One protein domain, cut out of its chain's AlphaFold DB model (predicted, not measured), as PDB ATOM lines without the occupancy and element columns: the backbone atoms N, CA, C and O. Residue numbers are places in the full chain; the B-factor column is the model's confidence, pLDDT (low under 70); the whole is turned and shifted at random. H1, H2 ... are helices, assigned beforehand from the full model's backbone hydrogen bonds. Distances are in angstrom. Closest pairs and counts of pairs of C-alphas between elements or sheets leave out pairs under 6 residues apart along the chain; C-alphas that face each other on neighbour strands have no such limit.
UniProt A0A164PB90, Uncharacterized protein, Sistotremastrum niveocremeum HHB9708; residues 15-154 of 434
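AT A GLANCE: This is residues 15 to 154 of the 434 residues of an uncharacterized protein of Sistotremastrum niveocremeum HHB9708 (UniProt A0A164PB90). Helical hairpins stack one after another in two staggered rows, H1, H3, H5 and H7 in one row and H2, H4 and H6 in the other. H1 to H6 make an up-and-down bundle, each helix running against the one before it, and H7 folds back over H5 and H6 at one end. The printed part has 140 residues with seven named helices, H1 to H7 in order, and no named strand; the class is all helix. It is compact, with a radius of gyration of the C-alphas of 14.9 A and spans of 45 by 34 by 22 A.

HOW THE PARTS SIT: H1, residues 15 to 31, and H2, residues 34 to 47, form a hairpin, their closest C-alphas, of Ala 25 and Phe 37, 5.5 A apart. H1 touches H3, residues 50 to 69, the same way at a shallow tilt of 13 degrees, closest at C-alphas 26 and 60, 4.6 A. H3 and H4, residues 75 to 94, form a hairpin at a steep tilt of 43 degrees, closest at C-alphas 61 and 85, 7.0 A. H5, residues 108 to 121, is the hub. It touches residues 62 to 69 alone of H3, closest at C-alphas 65 and 118, 6.5 A; H4, at C-alphas 89 and 115, 6.0 A; H6, residues 123 to 139, at C-alphas 119 and 126, 4.0 A; and H7, residues 143 to 154, at C-alphas 112 and 153, 5.3 A. Each O i to N i+4 pair is within hydrogen-bond range in H1, H2 and H5, against 11 of 16 in H3, 14 of 16 in H4, 11 of 13 in H6 and 6 of 8 in H7.

IN THESE COORDINATES: H1 begins at C-alpha 15 (6.687, 17.140, -36.938), and H7 ends at C-alpha 154 (19.551, 45.990, -26.979). H4 is 29.3 A long and H3 25.3 A, with a kink of 67 degrees near residue 57.

THE WHOLE: The C-alphas of Asp 33 and Leu 143, the farthest apart, are 44.9 A apart. The printed part has no cut. H4 to H5 is the long link. Residues 15 to 18, 47 to 53 and 103 to 105 are under 70 in pLDDT.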
ATOM      1  N   THR A  15       6.042  16.708 -38.190       61.16
ATOM      2  CA  THR A  15       6.687  17.140 -36.938       61.16
ATOM      3  C   THR A  15       7.753  16.165 -36.419       61.16
ATOM      4  O   THR A  15       8.792  16.597 -35.916       61.16
ATOM      5  N   GLY A  16       7.524  14.856 -36.534       62.03
ATOM      6  CA  GLY A  16       8.428  13.803 -36.066       62.03
ATOM      7  C   GLY A  16       9.679  13.660 -36.931       62.03
ATOM      8  O   GLY A  16      10.780  13.534 -36.388       62.03
ATOM      9  N   VAL A  17       9.524  13.754 -38.255       67.25
ATOM     10  CA  VAL A  17      10.637  13.733 -39.224       67.25
ATOM     11  C   VAL A  17      11.533  14.959 -39.033       67.25
ATOM     12  O   VAL A  17      12.752  14.831 -38.936       67.25
ATOM     13  N   ARG A  18      10.934  16.138 -38.847       69.94
ATOM     14  CA  ARG A  18      11.661  17.390 -38.583       69.94
ATOM     15  C   ARG A  18      12.411  17.367 -37.255       69.94
ATOM     16  O   ARG A  18      13.598  17.677 -37.201       69.94
ATOM     17  N   ALA A  19      11.754  16.934 -36.179       70.69
ATOM     18  CA  ALA A  19      12.409  16.804 -34.880       70.69
ATOM     19  C   ALA A  19      13.548  15.768 -34.911       70.69
ATOM     20  O   ALA A  19      14.522  15.900 -34.170       70.69
ATOM     21  N   TYR A  20      13.439  14.738 -35.755       77.25
ATOM     22  CA  TYR A  20      14.520  13.787 -35.992       77.25
ATOM     23  C   TYR A  20      15.693  14.431 -36.743       77.25
ATOM     24  O   TYR A  20      16.820  14.300 -36.273       77.25
ATOM     25  N   ALA A  21      15.438  15.187 -37.816       74.31
ATOM     26  CA  ALA A  21      16.475  15.904 -38.563       74.31
ATOM     27  C   ALA A  21      17.256  16.888 -37.672       74.31
ATOM     28  O   ALA A  21      18.484  16.855 -37.643       74.31
ATOM     29  N   GLY A  22      16.560  17.678 -36.847       77.56
ATOM     30  CA  GLY A  22      17.202  18.578 -35.882       77.56
ATOM     31  C   GLY A  22      18.066  17.847 -34.845       77.56
ATOM     32  O   GLY A  22      19.179  18.273 -34.543       77.56
ATOM     33  N   ARG A  23      17.594  16.705 -34.319       82.44
ATOM     34  CA  ARG A  23      18.379  15.870 -33.388       82.44
ATOM     35  C   ARG A  23      19.593  15.232 -34.057       82.44
ATOM     36  O   ARG A  23      20.640  15.145 -33.420       82.44
ATOM     37  N   LEU A  24      19.449  14.785 -35.301       83.81
ATOM     38  CA  LEU A  24      20.541  14.210 -36.078       83.81
ATOM     39  C   LEU A  24      21.627  15.260 -36.325       83.81
ATOM     40  O   LEU A  24      22.785  14.985 -36.033       83.81
ATOM     41  N   ALA A  25      21.245  16.474 -36.730       84.88
ATOM     42  CA  ALA A  25      22.164  17.593 -36.925       84.88
ATOM     43  C   ALA A  25      22.928  17.968 -35.638       84.88
ATOM     44  O   ALA A  25      24.128  18.226 -35.666       84.88
ATOM     45  N   VAL A  26      22.264  17.941 -34.476       86.50
ATOM     46  CA  VAL A  26      22.942  18.109 -33.178       86.50
ATOM     47  C   VAL A  26      23.943  16.981 -32.916       86.50
ATOM     48  O   VAL A  26      25.037  17.233 -32.409       86.50
ATOM     49  N   ALA A  27      23.564  15.733 -33.199       87.31
ATOM     50  CA  ALA A  27      24.403  14.570 -32.935       87.31
ATOM     51  C   ALA A  27      25.660  14.557 -33.815       87.31
ATOM     52  O   ALA A  27      26.745  14.302 -33.295       87.31
ATOM     53  N   THR A  28      25.531  14.881 -35.104       90.31
ATOM     54  CA  THR A  28      26.660  14.944 -36.044       90.31
ATOM     55  C   THR A  28      27.630  16.066 -35.678       90.31
ATOM     56  O   THR A  28      28.825  15.804 -35.569       90.31
ATOM     57  N   LEU A  29      27.135  17.266 -35.341       89.62
ATOM     58  CA  LEU A  29      27.980  18.364 -34.846       89.62
ATOM     59  C   LEU A  29      28.750  17.982 -33.574       89.62
ATOM     60  O   LEU A  29      29.953  18.207 -33.488       89.62
ATOM     61  N   LYS A  30      28.085  17.356 -32.592       88.44
ATOM     62  CA  LYS A  30      28.740  16.911 -31.346       88.44
ATOM     63  C   LYS A  30      29.763  15.798 -31.562       88.44
ATOM     64  O   LYS A  30      30.702  15.686 -30.781       88.44
ATOM     65  N   ALA A  31      29.566  14.970 -32.584       89.50
ATOM     66  CA  ALA A  31      30.513  13.935 -32.979       89.50
ATOM     67  C   ALA A  31      31.687  14.483 -33.813       89.50
ATOM     68  O   ALA A  31      32.640  13.746 -34.057       89.50
ATOM     69  N   GLY A  32      31.634  15.749 -34.244       87.56
ATOM     70  CA  GLY A  32      32.617  16.346 -35.149       87.56
ATOM     71  C   GLY A  32      32.466  15.901 -36.608       87.56
ATOM     72  O   GLY A  32      33.393  16.083 -37.395       87.56
ATOM     73  N   ASP A  33      31.321  15.326 -36.985       92.12
ATOM     74  CA  ASP A  33      31.022  14.912 -38.359       92.12
ATOM     75  C   ASP A  33      30.373  16.065 -39.141       92.12
ATOM     76  O   ASP A  33      29.156  16.129 -39.348       92.12
ATOM     77  N   TYR A  34      31.209  17.031 -39.528       90.50
ATOM     78  CA  TYR A  34      30.780  18.229 -40.251       90.50
ATOM     79  C   TYR A  34      30.268  17.914 -41.662       90.50
ATOM     80  O   TYR A  34      29.323  18.558 -42.112       90.50
ATOM     81  N   THR A  35      30.824  16.903 -42.339       92.12
ATOM     82  CA  THR A  35      30.358  16.471 -43.665       92.12
ATOM     83  C   THR A  35      28.900  16.029 -43.603       92.12
ATOM     84  O   THR A  35      28.062  16.597 -44.301       92.12
ATOM     85  N   ALA A  36      28.576  15.092 -42.702       88.56
ATOM     86  CA  ALA A  36      27.208  14.607 -42.545       88.56
ATOM     87  C   ALA A  36      26.252  15.719 -42.088       88.56
ATOM     88  O   ALA A  36      25.094  15.758 -42.508       88.56
ATOM     89  N   PHE A  37      26.723  16.646 -41.244       91.62
ATOM     90  CA  PHE A  37      25.945  17.824 -40.869       91.62
ATOM     91  C   PHE A  37      25.576  18.680 -42.088       91.62
ATOM     92  O   PHE A  37      24.387  18.923 -42.298       91.62
ATOM     93  N   PHE A  38      26.546  19.111 -42.901       90.81
ATOM     94  CA  PHE A  38      26.270  20.002 -44.034       90.81
ATOM     95  C   PHE A  38      25.448  19.326 -45.136       90.81
ATOM     96  O   PHE A  38      24.533  19.956 -45.656       90.81
ATOM     97  N   GLU A  39      25.681  18.043 -45.429       87.62
ATOM     98  CA  GLU A  39      24.839  17.281 -46.366       87.62
ATOM     99  C   GLU A  39      23.382  17.208 -45.880       87.62
ATOM    100  O   GLU A  39      22.436  17.406 -46.646       87.62
ATOM    101  N   SER A  40      23.185  16.974 -44.576       83.31
ATOM    102  CA  SER A  40      21.845  16.959 -43.983       83.31
ATOM    103  C   SER A  40      21.190  18.343 -43.973       83.31
ATOM    104  O   SER A  40      19.971  18.440 -44.113       83.31
ATOM    105  N   TRP A  41      21.986  19.408 -43.827       85.75
ATOM    106  CA  TRP A  41      21.516  20.788 -43.823       85.75
ATOM    107  C   TRP A  41      21.030  21.224 -45.205       85.75
ATOM    108  O   TRP A  41      19.917  21.727 -45.322       85.75
ATOM    109  N   GLU A  42      21.821  20.968 -46.247       84.62
ATOM    110  CA  GLU A  42      21.447  21.248 -47.639       84.62
ATOM    111  C   GLU A  42      20.145  20.512 -48.002       84.62
ATOM    112  O   GLU A  42      19.195  21.118 -48.497       84.62
ATOM    113  N   SER A  43      20.028  19.231 -47.629       78.94
ATOM    114  CA  SER A  43      18.793  18.463 -47.840       78.94
ATOM    115  C   SER A  43      17.585  19.032 -47.076       78.94
ATOM    116  O   SER A  43      16.452  18.986 -47.568       78.94
ATOM    117  N   LEU A  44      17.795  19.587 -45.876       77.06
ATOM    118  CA  LEU A  44      16.738  20.220 -45.083       77.06
ATOM    119  C   LEU A  44      16.259  21.535 -45.720       77.06
ATOM    120  O   LEU A  44      15.050  21.774 -45.762       77.06
ATOM    121  N   GLU A  45      17.181  22.352 -46.235       77.06
ATOM    122  CA  GLU A  45      16.870  23.604 -46.941       77.06
ATOM    123  C   GLU A  45      16.099  23.363 -48.246       77.06
ATOM    124  O   GLU A  45      15.179  24.119 -48.561       77.06
ATOM    125  N   GLU A  46      16.410  22.292 -48.979       76.19
ATOM    126  CA  GLU A  46      15.730  21.951 -50.237       76.19
ATOM    127  C   GLU A  46      14.317  21.373 -50.045       76.19
ATOM    128  O   GLU A  46      13.472  21.469 -50.938       76.19
ATOM    129  N   SER A  47      14.050  20.743 -48.898       62.81
ATOM    130  CA  SER A  47      12.852  19.912 -48.692       62.81
ATOM    131  C   SER A  47      11.709  20.592 -47.938       62.81
ATOM    132  O   SER A  47      10.599  20.058 -47.921       62.81
ATOM    133  N   THR A  48      11.943  21.748 -47.308       65.56
ATOM    134  CA  THR A  48      11.019  22.293 -46.301       65.56
ATOM    135  C   THR A  48      10.712  23.777 -46.526       65.56
ATOM    136  O   THR A  48      11.568  24.542 -46.958       65.56
ATOM    137  N   ASP A  49       9.490  24.216 -46.189       67.94
ATOM    138  CA  ASP A  49       9.185  25.648 -46.053       67.94
ATOM    139  C   ASP A  49      10.180  26.267 -45.052       67.94
ATOM    140  O   ASP A  49      10.260  25.778 -43.917       67.94
ATOM    141  N   PRO A  50      10.913  27.335 -45.423       63.91
ATOM    142  CA  PRO A  50      11.895  27.962 -44.551       63.91
ATOM    143  C   PRO A  50      11.338  28.201 -43.148       63.91
ATOM    144  O   PRO A  50      12.005  27.923 -42.148       63.91
ATOM    145  N   SER A  51      10.091  28.665 -43.038       62.00
ATOM    146  CA  SER A  51       9.486  28.996 -41.748       62.00
ATOM    147  C   SER A  51       9.459  27.819 -40.760       62.00
ATOM    148  O   SER A  51       9.602  28.028 -39.553       62.00
ATOM    149  N   LEU A  52       9.369  26.590 -41.269       64.12
ATOM    150  CA  LEU A  52       9.313  25.347 -40.502       64.12
ATOM    151  C   LEU A  52      10.704  24.788 -40.158       64.12
ATOM    152  O   LEU A  52      10.820  24.004 -39.214       64.12
ATOM    153  N   ILE A  53      11.755  25.199 -40.879       68.56
ATOM    154  CA  ILE A  53      13.150  24.819 -40.601       68.56
ATOM    155  C   ILE A  53      13.583  25.370 -39.237       68.56
ATOM    156  O   ILE A  53      14.188  24.649 -38.445       68.56
ATOM    157  N   GLN A  54      13.207  26.609 -38.906       72.06
ATOM    158  CA  GLN A  54      13.637  27.273 -37.666       72.06
ATOM    159  C   GLN A  54      13.258  26.523 -36.386       72.06
ATOM    160  O   GLN A  54      14.078  26.432 -35.471       72.06
ATOM    161  N   ASP A  55      12.057  25.947 -36.328       70.69
ATOM    162  CA  ASP A  55      11.551  25.266 -35.131       70.69
ATOM    163  C   ASP A  55      12.313  23.976 -34.813       70.69
ATOM    164  O   ASP A  55      12.468  23.614 -33.643       70.69
ATOM    165  N   ALA A  56      12.794  23.284 -35.843       74.31
ATOM    166  CA  ALA A  56      13.504  22.018 -35.704       74.31
ATOM    167  C   ALA A  56      15.027  22.193 -35.654       74.31
ATOM    168  O   ALA A  56      15.709  21.436 -34.963       74.31
ATOM    169  N   ALA A  57      15.555  23.186 -36.368       80.56
ATOM    170  CA  ALA A  57      16.985  23.376 -36.571       80.56
ATOM    171  C   ALA A  57      17.675  24.215 -35.489       80.56
ATOM    172  O   ALA A  57      18.891  24.106 -35.328       80.56
ATOM    173  N   TRP A  58      16.941  25.029 -34.717       82.19
ATOM    174  CA  TRP A  58      17.568  25.928 -33.737       82.19
ATOM    175  C   TRP A  58      18.490  25.234 -32.712       82.19
ATOM    176  O   TRP A  58      19.518  25.830 -32.393       82.19
ATOM    177  N   PRO A  59      18.235  23.998 -32.215       86.38
ATOM    178  CA  PRO A  59      19.167  23.357 -31.289       86.38
ATOM    179  C   PRO A  59      20.505  23.026 -31.957       86.38
ATOM    180  O   PRO A  59      21.545  23.100 -31.311       86.38
ATOM    181  N   ALA A  60      20.489  22.676 -33.249       88.81
ATOM    182  CA  ALA A  60      21.706  22.436 -34.019       88.81
ATOM    183  C   ALA A  60      22.476  23.742 -34.243       88.81
ATOM    184  O   ALA A  60      23.693  23.762 -34.096       88.81
ATOM    185  N   MET A  61      21.766  24.843 -34.506       90.06
ATOM    186  CA  MET A  61      22.382  26.165 -34.650       90.06
ATOM    187  C   MET A  61      23.048  26.641 -33.363       90.06
ATOM    188  O   MET A  61      24.176  27.100 -33.424       90.06
ATOM    189  N   GLN A  62      22.434  26.444 -32.192       89.25
ATOM    190  CA  GLN A  62      23.082  26.772 -30.914       89.25
ATOM    191  C   GLN A  62      24.365  25.972 -30.675       89.25
ATOM    192  O   GLN A  62      25.337  26.500 -30.139       89.25
ATOM    193  N   VAL A  63      24.380  24.694 -31.065       92.44
ATOM    194  CA  VAL A  63      25.601  23.882 -30.994       92.44
ATOM    195  C   VAL A  63      26.649  24.430 -31.957       92.44
ATOM    196  O   VAL A  63      27.801  24.568 -31.563       92.44
ATOM    197  N   LEU A  64      26.264  24.781 -33.185       93.94
ATOM    198  CA  LEU A  64      27.179  25.360 -34.165       93.94
ATOM    199  C   LEU A  64      27.746  26.713 -33.700       93.94
ATOM    200  O   LEU A  64      28.953  26.914 -33.789       93.94
ATOM    201  N   GLU A  65      26.911  27.605 -33.161       92.88
ATOM    202  CA  GLU A  65      27.322  28.882 -32.560       92.88
ATOM    203  C   GLU A  65      28.353  28.659 -31.450       92.88
ATOM    204  O   GLU A  65      29.404  29.295 -31.446       92.88
ATOM    205  N   GLU A  66      28.090  27.720 -30.541       92.69
ATOM    206  CA  GLU A  66      29.001  27.399 -29.444       92.69
ATOM    207  C   GLU A  66      30.329  26.820 -29.949       92.69
ATOM    208  O   GLU A  66      31.394  27.227 -29.486       92.69
ATOM    209  N   LEU A  67      30.296  25.915 -30.933       93.69
ATOM    210  CA  LEU A  67      31.504  25.347 -31.536       93.69
ATOM    211  C   LEU A  67      32.352  26.423 -32.231       93.69
ATOM    212  O   LEU A  67      33.574  26.421 -32.079       93.69
ATOM    213  N   VAL A  68      31.724  27.354 -32.960       93.62
ATOM    214  CA  VAL A  68      32.419  28.490 -33.593       93.62
ATOM    215  C   VAL A  68      33.010  29.407 -32.522       93.62
ATOM    216  O   VAL A  68      34.196  29.725 -32.576       93.62
ATOM    217  N   ARG A  69      32.223  29.768 -31.501       91.19
ATOM    218  CA  ARG A  69      32.648  30.624 -30.382       91.19
ATOM    219  C   ARG A  69      33.849  30.055 -29.629       91.19
ATOM    220  O   ARG A  69      34.725  30.806 -29.211       91.19
ATOM    221  N   LEU A  70      33.884  28.738 -29.439       92.56
ATOM    222  CA  LEU A  70      34.975  28.032 -28.766       92.56
ATOM    223  C   LEU A  70      36.166  27.718 -29.689       92.56
ATOM    224  O   LEU A  70      37.137  27.119 -29.224       92.56
ATOM    225  N   GLY A  71      36.109  28.079 -30.976       91.06
ATOM    226  CA  GLY A  71      37.163  27.773 -31.948       91.06
ATOM    227  C   GLY A  71      37.336  26.272 -32.215       91.06
ATOM    228  O   GLY A  71      38.438  25.818 -32.504       91.06
ATOM    229  N   GLN A  72      36.263  25.490 -32.073       93.81
ATOM    230  CA  GLN A  72      36.258  24.028 -32.230       93.81
ATOM    231  C   GLN A  72      35.841  23.571 -33.635       93.81
ATOM    232  O   GLN A  72      35.883  22.375 -33.935       93.81
ATOM    233  N   VAL A  73      35.445  24.507 -34.501       92.56
ATOM    234  CA  VAL A  73      35.182  24.233 -35.917       92.56
ATOM    235  C   VAL A  73      36.508  24.194 -36.682       92.56
ATOM    236  O   VAL A  73      37.255  25.174 -36.628       92.56
ATOM    237  N   PRO A  74      36.820  23.102 -37.407       93.12
ATOM    238  CA  PRO A  74      38.031  23.032 -38.216       93.12
ATOM    239  C   PRO A  74      38.067  24.125 -39.301       93.12
ATOM    240  O   PRO A  74      37.013  24.464 -39.852       93.12
ATOM    241  N   PRO A  75      39.251  24.667 -39.654       93.44
ATOM    242  CA  PRO A  75      39.373  25.770 -40.611       93.44
ATOM    243  C   PRO A  75      38.707  25.510 -41.967       93.44
ATOM    244  O   PRO A  75      38.116  26.421 -42.542       93.44
ATOM    245  N   GLU A  76      38.752  24.272 -42.462       94.38
ATOM    246  CA  GLU A  76      38.140  23.862 -43.729       94.38
ATOM    247  C   GLU A  76      36.602  23.939 -43.733       94.38
ATOM    248  O   GLU A  76      35.994  24.015 -44.800       94.38
ATOM    249  N   TRP A  77      35.969  23.957 -42.554       94.44
ATOM    250  CA  TRP A  77      34.515  24.038 -42.394       94.44
ATOM    251  C   TRP A  77      34.033  25.411 -41.928       94.44
ATOM    252  O   TRP A  77      32.844  25.705 -42.047       94.44
ATOM    253  N   LEU A  78      34.935  26.265 -41.441       93.25
ATOM    254  CA  LEU A  78      34.588  27.529 -40.793       93.25
ATOM    255  C   LEU A  78      33.769  28.462 -41.697       93.25
ATOM    256  O   LEU A  78      32.752  29.007 -41.268       93.25
ATOM    257  N   GLU A  79      34.157  28.608 -42.964       93.94
ATOM    258  CA  GLU A  79      33.432  29.454 -43.921       93.94
ATOM    259  C   GLU A  79      32.009  28.932 -44.193       93.94
ATOM    260  O   GLU A  79      31.043  29.706 -44.214       93.94
ATOM    261  N   LYS A  80      31.851  27.608 -44.328       93.75
ATOM    262  CA  LYS A  80      30.531  26.978 -44.472       93.75
ATOM    263  C   LYS A  80      29.690  27.156 -43.208       93.75
ATOM    264  O   LYS A  80      28.517  27.506 -43.312       93.75
ATOM    265  N   SER A  81      30.281  26.992 -42.024       94.31
ATOM    266  CA  SER A  81      29.610  27.228 -40.740       94.31
ATOM    267  C   SER A  81      29.108  28.666 -40.623       94.31
ATOM    268  O   SER A  81      27.947  28.879 -40.282       94.31
ATOM    269  N   HIS A  82      29.939  29.653 -40.969       94.94
ATOM    270  CA  HIS A  82      29.535  31.059 -40.992       94.94
ATOM    271  C   HIS A  82      28.403  31.320 -41.991       94.94
ATOM    272  O   HIS A  82      27.474  32.059 -41.681       94.94
ATOM    273  N   THR A  83      28.432  30.685 -43.164       93.94
ATOM    274  CA  THR A  83      27.362  30.821 -44.163       93.94
ATOM    275  C   THR A  83      26.028  30.283 -43.641       93.94
ATOM    276  O   THR A  83      25.006  30.964 -43.741       93.94
ATOM    277  N   VAL A  84      26.039  29.102 -43.015       92.19
ATOM    278  CA  VAL A  84      24.843  28.505 -42.401       92.19
ATOM    279  C   VAL A  84      24.302  29.389 -41.275       92.19
ATOM    280  O   VAL A  84      23.113  29.714 -41.268       92.19
ATOM    281  N   LEU A  85      25.169  29.863 -40.371       93.69
ATOM    282  CA  LEU A  85      24.777  30.780 -39.296       93.69
ATOM    283  C   LEU A  85      24.198  32.090 -39.845       93.69
ATOM    284  O   LEU A  85      23.180  32.571 -39.344       93.69
ATOM    285  N   PHE A  86      24.803  32.654 -40.892       94.69
ATOM    286  CA  PHE A  86      24.319  33.872 -41.534       94.69
ATOM    287  C   PHE A  86      22.911  33.683 -42.104       94.69
ATOM    288  O   PHE A  86      22.011  34.463 -41.782       94.69
ATOM    289  N   ASN A  87      22.702  32.634 -42.905       91.31
ATOM    290  CA  ASN A  87      21.415  32.354 -43.544       91.31
ATOM    291  C   ASN A  87      20.325  32.088 -42.502       91.31
ATOM    292  O   ASN A  87      19.246  32.687 -42.562       91.31
ATOM    293  N   PHE A  88      20.630  31.269 -41.493       90.00
ATOM    294  CA  PHE A  88      19.701  30.972 -40.410       90.00
ATOM    295  C   PHE A  88      19.326  32.228 -39.612       90.00
ATOM    296  O   PHE A  88      18.151  32.460 -39.305       90.00
ATOM    297  N   THR A  89      20.304  33.085 -39.310       92.12
ATOM    298  CA  THR A  89      20.074  34.331 -38.564       92.12
ATOM    299  C   THR A  89      19.253  35.324 -39.375       92.12
ATOM    300  O   THR A  89      18.287  35.883 -38.853       92.12
ATOM    301  N   LEU A  90      19.572  35.510 -40.661       93.19
ATOM    302  CA  LEU A  90      18.798  36.348 -41.581       93.19
ATOM    303  C   LEU A  90      17.334  35.918 -41.602       93.19
ATOM    304  O   LEU A  90      16.418  36.735 -41.477       93.19
ATOM    305  N   GLN A  91      17.112  34.618 -41.729       88.62
ATOM    306  CA  GLN A  91      15.777  34.074 -41.739       88.62
ATOM    307  C   GLN A  91      15.073  34.284 -40.392       88.62
ATOM    308  O   GLN A  91      13.888  34.622 -40.359       88.62
ATOM    309  N   THR A  92      15.783  34.110 -39.274       89.44
ATOM    310  CA  THR A  92      15.223  34.305 -37.925       89.44
ATOM    311  C   THR A  92      14.797  35.757 -37.722       89.44
ATOM    312  O   THR A  92      13.711  36.015 -37.208       89.44
ATOM    313  N   ILE A  93      15.598  36.711 -38.205       92.06
ATOM    314  CA  ILE A  93      15.259  38.138 -38.213       92.06
ATOM    315  C   ILE A  93      13.985  38.387 -39.028       92.06
ATOM    316  O   ILE A  93      13.079  39.077 -38.560       92.06
ATOM    317  N   ASN A  94      13.876  37.809 -40.226       88.69
ATOM    318  CA  ASN A  94      12.705  37.993 -41.087       88.69
ATOM    319  C   ASN A  94      11.413  37.455 -40.450       88.69
ATOM    320  O   ASN A  94      10.344  38.029 -40.656       88.69
ATOM    321  N   CYS A  95      11.517  36.399 -39.640       86.31
ATOM    322  CA  CYS A  95      10.392  35.790 -38.930       86.31
ATOM    323  C   CYS A  95      10.129  36.384 -37.535       86.31
ATOM    324  O   CYS A  95       9.171  35.977 -36.884       86.31
ATOM    325  N   LEU A  96      10.941  37.340 -37.071       88.69
ATOM    326  CA  LEU A  96      10.787  37.951 -35.750       88.69
ATOM    327  C   LEU A  96       9.438  38.676 -35.647       88.69
ATOM    328  O   LEU A  96       9.174  39.581 -36.437       88.69
ATOM    329  N   ASP A  97       8.588  38.310 -34.693       86.56
ATOM    330  CA  ASP A  97       7.258  38.889 -34.481       86.56
ATOM    331  C   ASP A  97       7.265  40.084 -33.500       86.56
ATOM    332  O   ASP A  97       8.299  40.495 -32.972       86.56
ATOM    333  N   GLU A  98       6.091  40.668 -33.227       85.56
ATOM    334  CA  GLU A  98       5.953  41.785 -32.273       85.56
ATOM    335  C   GLU A  98       6.175  41.394 -30.801       85.56
ATOM    336  O   GLU A  98       6.274  42.256 -29.925       85.56
ATOM    337  N   PHE A  99       6.226  40.098 -30.499       83.19
ATOM    338  CA  PHE A  99       6.573  39.580 -29.181       83.19
ATOM    339  C   PHE A  99       8.067  39.257 -29.071       83.19
ATOM    340  O   PHE A  99       8.517  38.903 -27.982       83.19
ATOM    341  N   GLY A 100       8.831  39.416 -30.155       77.31
ATOM    342  CA  GLY A 100      10.252  39.094 -30.225       77.31
ATOM    343  C   GLY A 100      10.513  37.599 -30.366       77.31
ATOM    344  O   GLY A 100      11.631  37.151 -30.124       77.31
ATOM    345  N   ARG A 101       9.486  36.823 -30.718       81.75
ATOM    346  CA  ARG A 101       9.603  35.399 -31.023       81.75
ATOM    347  C   ARG A 101       9.911  35.242 -32.505       81.75
ATOM    348  O   ARG A 101       9.421  36.014 -33.321       81.75
ATOM    349  N   GLY A 102      10.742  34.262 -32.843       72.94
ATOM    350  CA  GLY A 102      10.832  33.779 -34.221       72.94
ATOM    351  C   GLY A 102       9.596  32.949 -34.578       72.94
ATOM    352  O   GLY A 102       8.544  33.076 -33.944       72.94
ATOM    353  N   ASN A 103       9.733  32.033 -35.535       66.38
ATOM    354  CA  ASN A 103       8.697  31.018 -35.719       66.38
ATOM    355  C   ASN A 103       8.583  30.098 -34.483       66.38
ATOM    356  O   ASN A 103       9.528  29.936 -33.702       66.38
ATOM    357  N   GLY A 104       7.373  29.565 -34.273       62.50
ATOM    358  CA  GLY A 104       7.103  28.497 -33.309       62.50
ATOM    359  C   GLY A 104       6.893  28.897 -31.847       62.50
ATOM    360  O   GLY A 104       6.269  29.903 -31.510       62.50
ATOM    361  N   LYS A 105       7.354  28.017 -30.942       66.75
ATOM    362  CA  LYS A 105       7.188  28.113 -29.473       66.75
ATOM    363  C   LYS A 105       8.401  28.720 -28.753       66.75
ATOM    364  O   LYS A 105       8.452  28.680 -27.523       66.75
ATOM    365  N   ARG A 106       9.392  29.225 -29.490       75.50
ATOM    366  CA  ARG A 106      10.655  29.711 -28.923       75.50
ATOM    367  C   ARG A 106      10.436  30.971 -28.088       75.50
ATOM    368  O   ARG A 106       9.643  31.840 -28.445       75.50
ATOM    369  N   ASP A 107      11.146  31.057 -26.968       85.38
ATOM    370  CA  ASP A 107      11.097  32.235 -26.110       85.38
ATOM    371  C   ASP A 107      11.787  33.444 -26.769       85.38
ATOM    372  O   ASP A 107      12.757  33.304 -27.525       85.38
ATOM    373  N   ALA A 108      11.272  34.640 -26.490       87.00
ATOM    374  CA  ALA A 108      11.767  35.872 -27.089       87.00
ATOM    375  C   ALA A 108      13.181  36.237 -26.614       87.00
ATOM    376  O   ALA A 108      13.976  36.726 -27.416       87.00
ATOM    377  N   ASP A 109      13.520  35.984 -25.344       86.50
ATOM    378  CA  ASP A 109      14.865  36.251 -24.821       86.50
ATOM    379  C   ASP A 109      15.888  35.322 -25.473       86.50
ATOM    380  O   ASP A 109      16.947  35.776 -25.901       86.50
ATOM    381  N   VAL A 110      15.536  34.043 -25.640       87.62
ATOM    382  CA  VAL A 110      16.374  33.065 -26.352       87.62
ATOM    383  C   VAL A 110      16.569  33.480 -27.809       87.62
ATOM    384  O   VAL A 110      17.686  33.454 -28.314       87.62
ATOM    385  N   THR A 111      15.498  33.904 -28.485       90.00
ATOM    386  CA  THR A 111      15.573  34.344 -29.887       90.00
ATOM    387  C   THR A 111      16.474  35.570 -30.042       90.00
ATOM    388  O   THR A 111      17.373  35.566 -30.878       90.00
ATOM    389  N   CYS A 112      16.270  36.607 -29.224       91.25
ATOM    390  CA  CYS A 112      17.055  37.840 -29.296       91.25
ATOM    391  C   CYS A 112      18.528  37.613 -28.936       91.25
ATOM    392  O   CYS A 112      19.404  38.190 -29.581       91.25
ATOM    393  N   ARG A 113      18.803  36.770 -27.931       90.50
ATOM    394  CA  ARG A 113      20.164  36.395 -27.529       90.50
ATOM    395  C   ARG A 113      20.907  35.699 -28.659       90.50
ATOM    396  O   ARG A 113      22.010  36.117 -28.981       90.50
ATOM    397  N   ASP A 114      20.308  34.681 -29.262       89.31
ATOM    398  CA  ASP A 114      20.990  33.887 -30.284       89.31
ATOM    399  C   ASP A 114      21.172  34.710 -31.577       89.31
ATOM    400  O   ASP A 114      22.230  34.649 -32.188       89.31
ATOM    401  N   ILE A 115      20.224  35.597 -31.931       92.88
ATOM    402  CA  ILE A 115      20.455  36.597 -32.993       92.88
ATOM    403  C   ILE A 115      21.693  37.447 -32.662       92.88
ATOM    404  O   ILE A 115      22.576  37.583 -33.501       92.88
ATOM    405  N   ALA A 116      21.781  38.019 -31.457       92.69
ATOM    406  CA  ALA A 116      22.927  38.847 -31.074       92.69
ATOM    407  C   ALA A 116      24.249  38.058 -31.060       92.69
ATOM    408  O   ALA A 116      25.273  38.573 -31.506       92.69
ATOM    409  N   MET A 117      24.225  36.806 -30.598       91.12
ATOM    410  CA  MET A 117      25.385  35.918 -30.598       91.12
ATOM    411  C   MET A 117      25.852  35.607 -32.019       91.12
ATOM    412  O   MET A 117      27.020  35.815 -32.337       91.12
ATOM    413  N   ALA A 118      24.946  35.173 -32.895       92.19
ATOM    414  CA  ALA A 118      25.276  34.834 -34.272       92.19
ATOM    415  C   ALA A 118      25.807  36.047 -35.033       92.19
ATOM    416  O   ALA A 118      26.831  35.958 -35.704       92.19
ATOM    417  N   LEU A 119      25.188  37.216 -34.851       93.00
ATOM    418  CA  LEU A 119      25.733  38.460 -35.375       93.00
ATOM    419  C   LEU A 119      27.203  38.646 -34.914       93.00
ATOM    420  O   LEU A 119      28.013  39.162 -35.670       93.00
ATOM    421  N   CYS A 120      27.593  38.187 -33.715       91.12
ATOM    422  CA  CYS A 120      28.927  38.457 -33.136       91.12
ATOM    423  C   CYS A 120      29.988  37.632 -33.804       91.12
ATOM    424  O   CYS A 120      31.020  38.146 -34.221       91.12
ATOM    425  N   LEU A 121      29.676  36.349 -33.909       91.44
ATOM    426  CA  LEU A 121      30.524  35.348 -34.523       91.44
ATOM    427  C   LEU A 121      30.744  35.651 -36.009       91.44
ATOM    428  O   LEU A 121      31.779  35.306 -36.561       91.44
ATOM    429  N   LEU A 122      29.790  36.330 -36.651       91.69
ATOM    430  CA  LEU A 122      29.861  36.717 -38.061       91.69
ATOM    431  C   LEU A 122      30.613  38.036 -38.313       91.69
ATOM    432  O   LEU A 122      30.702  38.459 -39.471       91.69
ATOM    433  N   GLU A 123      31.123  38.701 -37.273       89.81
ATOM    434  CA  GLU A 123      31.945  39.916 -37.359       89.81
ATOM    435  C   GLU A 123      31.348  40.982 -38.310       89.81
ATOM    436  O   GLU A 123      30.205  41.412 -38.145       89.81
ATOM    437  N   GLU A 124      32.082  41.408 -39.346       91.19
ATOM    438  CA  GLU A 124      31.641  42.424 -40.312       91.19
ATOM    439  C   GLU A 124      30.385  42.002 -41.096       91.19
ATOM    440  O   GLU A 124      29.541  42.838 -41.437       91.19
ATOM    441  N   ASN A 125      30.211  40.706 -41.374       92.06
ATOM    442  CA  ASN A 125      28.973  40.214 -41.982       92.06
ATOM    443  C   ASN A 125      27.805  40.295 -40.995       92.06
ATOM    444  O   ASN A 125      26.684  40.606 -41.404       92.06
ATOM    445  N   GLY A 126      28.077  40.111 -39.704       93.88
ATOM    446  CA  GLY A 126      27.137  40.384 -38.627       93.88
ATOM    447  C   GLY A 126      26.710  41.847 -38.582       93.88
ATOM    448  O   GLY A 126      25.517  42.137 -38.567       93.88
ATOM    449  N   VAL A 127      27.650  42.794 -38.665       92.88
ATOM    450  CA  VAL A 127      27.327  44.234 -38.722       92.88
ATOM    451  C   VAL A 127      26.440  44.559 -39.925       92.88
ATOM    452  O   VAL A 127      25.422  45.237 -39.779       92.88
ATOM    453  N   LYS A 128      26.755  44.017 -41.108       93.88
ATOM    454  CA  LYS A 128      25.911  44.185 -42.302       93.88
ATOM    455  C   LYS A 128      24.511  43.609 -42.098       93.88
ATOM    456  O   LYS A 128      23.542  44.235 -42.524       93.88
ATOM    457  N   LEU A 129      24.391  42.442 -41.466       95.25
ATOM    458  CA  LEU A 129      23.104  41.809 -41.180       95.25
ATOM    459  C   LEU A 129      22.290  42.628 -40.163       95.25
ATOM    460  O   LEU A 129      21.083  42.814 -40.329       95.25
ATOM    461  N   PHE A 130      22.952  43.198 -39.156       95.19
ATOM    462  CA  PHE A 130      22.343  44.124 -38.209       95.19
ATOM    463  C   PHE A 130      21.785  45.368 -38.914       95.19
ATOM    464  O   PHE A 130      20.597  45.665 -38.788       95.19
ATOM    465  N   GLU A 131      22.612  46.059 -39.701       93.69
ATOM    466  CA  GLU A 131      22.251  47.316 -40.365       93.69
ATOM    467  C   GLU A 131      21.197  47.128 -41.464       93.69
ATOM    468  O   GLU A 131      20.296  47.956 -41.608       93.69
ATOM    469  N   ARG A 132      21.301  46.055 -42.256       94.44
ATOM    470  CA  ARG A 132      20.464  45.847 -43.449       94.44
ATOM    471  C   ARG A 132      19.211  45.022 -43.189       94.44
ATOM    472  O   ARG A 132      18.288  45.091 -43.997       94.44
ATOM    473  N   CYS A 133      19.167  44.247 -42.104       94.81
ATOM    474  CA  CYS A 133      18.070  43.311 -41.851       94.81
ATOM    475  C   CYS A 133      17.430  43.533 -40.477       94.81
ATOM    476  O   CYS A 133      16.244  43.862 -40.419       94.81
ATOM    477  N   LEU A 134      18.187  43.413 -39.375       94.06
ATOM    478  CA  LEU A 134      17.598  43.515 -38.028       94.06
ATOM    479  C   LEU A 134      17.056  44.919 -37.745       94.06
ATOM    480  O   LEU A 134      15.920  45.065 -37.296       94.06
ATOM    481  N   LEU A 135      17.838  45.955 -38.041       91.50
ATOM    482  CA  LEU A 135      17.450  47.336 -37.782       91.50
ATOM    483  C   LEU A 135      16.183  47.746 -38.562       91.50
ATOM    484  O   LEU A 135      15.227  48.188 -37.913       91.50
ATOM    485  N   PRO A 136      16.075  47.519 -39.888       91.25
ATOM    486  CA  PRO A 136      14.832  47.756 -40.625       91.25
ATOM    487  C   PRO A 136      13.649  46.936 -40.102       91.25
ATOM    488  O   PRO A 136      12.532  47.451 -40.008       91.25
ATOM    489  N   ARG A 137      13.878  45.673 -39.710       91.81
ATOM    490  CA  ARG A 137      12.824  44.808 -39.163       91.81
ATOM    491  C   ARG A 137      12.253  45.348 -37.856       91.81
ATOM    492  O   ARG A 137      11.037  45.316 -37.678       91.81
ATOM    493  N   LEU A 138      13.102  45.835 -36.952       90.31
ATOM    494  CA  LEU A 138      12.675  46.440 -35.687       90.31
ATOM    495  C   LEU A 138      11.972  47.783 -35.916       90.31
ATOM    496  O   LEU A 138      10.989  48.096 -35.243       90.31
ATOM    497  N   GLN A 139      12.438  48.567 -36.890       86.88
ATOM    498  CA  GLN A 139      11.821  49.845 -37.247       86.88
ATOM    499  C   GLN A 139      10.410  49.684 -37.827       86.88
ATOM    500  O   GLN A 139       9.572  50.555 -37.583       86.88
ATOM    501  N   SER A 140      10.129  48.579 -38.527       86.38
ATOM    502  CA  SER A 140       8.812  48.288 -39.107       86.38
ATOM    503  C   SER A 140       7.786  47.711 -38.122       86.38
ATOM    504  O   SER A 140       6.612  47.600 -38.467       86.38
ATOM    505  N   MET A 141       8.187  47.353 -36.896       87.81
ATOM    506  CA  MET A 141       7.261  46.867 -35.864       87.81
ATOM    507  C   MET A 141       6.331  47.974 -35.349       87.81
ATOM    508  O   MET A 141       6.700  49.153 -35.319       87.81
ATOM    509  N   SER A 142       5.145  47.598 -34.856       85.62
ATOM    510  CA  SER A 142       4.281  48.538 -34.133       85.62
ATOM    511  C   SER A 142       4.964  49.078 -32.872       85.62
ATOM    512  O   SER A 142       5.878  48.464 -32.317       85.62
ATOM    513  N   LEU A 143       4.489  50.215 -32.354       82.06
ATOM    514  CA  LEU A 143       5.031  50.810 -31.126       82.06
ATOM    515  C   LEU A 143       4.956  49.851 -29.923       82.06
ATOM    516  O   LEU A 143       5.858  49.834 -29.083       82.06
ATOM    517  N   ILE A 144       3.898  49.037 -29.844       82.75
ATOM    518  CA  ILE A 144       3.739  48.021 -28.794       82.75
ATOM    519  C   ILE A 144       4.822  46.947 -28.935       82.75
ATOM    520  O   ILE A 144       5.456  46.602 -27.936       82.75
ATOM    521  N   GLY A 145       5.062  46.465 -30.158       83.88
ATOM    522  CA  GLY A 145       6.132  45.510 -30.441       83.88
ATOM    523  C   GLY A 145       7.509  46.083 -30.113       83.88
ATOM    524  O   GLY A 145       8.254  45.502 -29.328       83.88
ATOM    525  N   LYS A 146       7.803  47.297 -30.587       86.69
ATOM    526  CA  LYS A 146       9.043  48.032 -30.288       86.69
ATOM    527  C   LYS A 146       9.322  48.125 -28.787       86.69
ATOM    528  O   LYS A 146      10.416  47.779 -28.349       86.69
ATOM    529  N   ARG A 147       8.326  48.519 -27.981       85.69
ATOM    530  CA  ARG A 147       8.455  48.609 -26.514       85.69
ATOM    531  C   ARG A 147       8.857  47.291 -25.860       85.69
ATOM    532  O   ARG A 147       9.541  47.330 -24.848       85.69
ATOM    533  N   ARG A 148       8.459  46.149 -26.422       83.81
ATOM    534  CA  ARG A 148       8.778  44.819 -25.881       83.81
ATOM    535  C   ARG A 148      10.103  44.276 -26.404       83.81
ATOM    536  O   ARG A 148      10.905  43.774 -25.626       83.81
ATOM    537  N   VAL A 149      10.319  44.366 -27.712       88.44
ATOM    538  CA  VAL A 149      11.414  43.671 -28.399       88.44
ATOM    539  C   VAL A 149      12.723  44.450 -28.318       88.44
ATOM    540  O   VAL A 149      13.764  43.850 -28.077       88.44
ATOM    541  N   ILE A 150      12.693  45.786 -28.435       89.44
ATOM    542  CA  ILE A 150      13.923  46.599 -28.450       89.44
ATOM    543  C   ILE A 150      14.700  46.448 -27.144       89.44
ATOM    544  O   ILE A 150      15.916  46.314 -27.180       89.44
ATOM    545  N   GLN A 151      14.017  46.405 -25.996       88.38
ATOM    546  CA  GLN A 151      14.676  46.185 -24.703       88.38
ATOM    547  C   GLN A 151      15.467  44.870 -24.680       88.38
ATOM    548  O   GLN A 151      16.611  44.851 -24.228       88.38
ATOM    549  N   LYS A 152      14.870  43.786 -25.198       91.00
ATOM    550  CA  LYS A 152      15.483  42.452 -25.258       91.00
ATOM    551  C   LYS A 152      16.652  42.419 -26.239       91.00
ATOM    552  O   LYS A 152      17.715  41.919 -25.894       91.00
ATOM    553  N   VAL A 153      16.480  42.998 -27.427       90.94
ATOM    554  CA  VAL A 153      17.533  43.053 -28.452       90.94
ATOM    555  C   VAL A 153      18.712  43.909 -27.996       90.94
ATOM    556  O   VAL A 153      19.847  43.463 -28.095       90.94
ATOM    557  N   VAL A 154      18.472  45.111 -27.464       90.69
ATOM    558  CA  VAL A 154      19.551  45.990 -26.979       90.69
ATOM    559  C   VAL A 154      20.304  45.327 -25.832       90.69
ATOM    560  O   VAL A 154      21.530  45.371 -25.817       90.69
TER     561      VAL A 154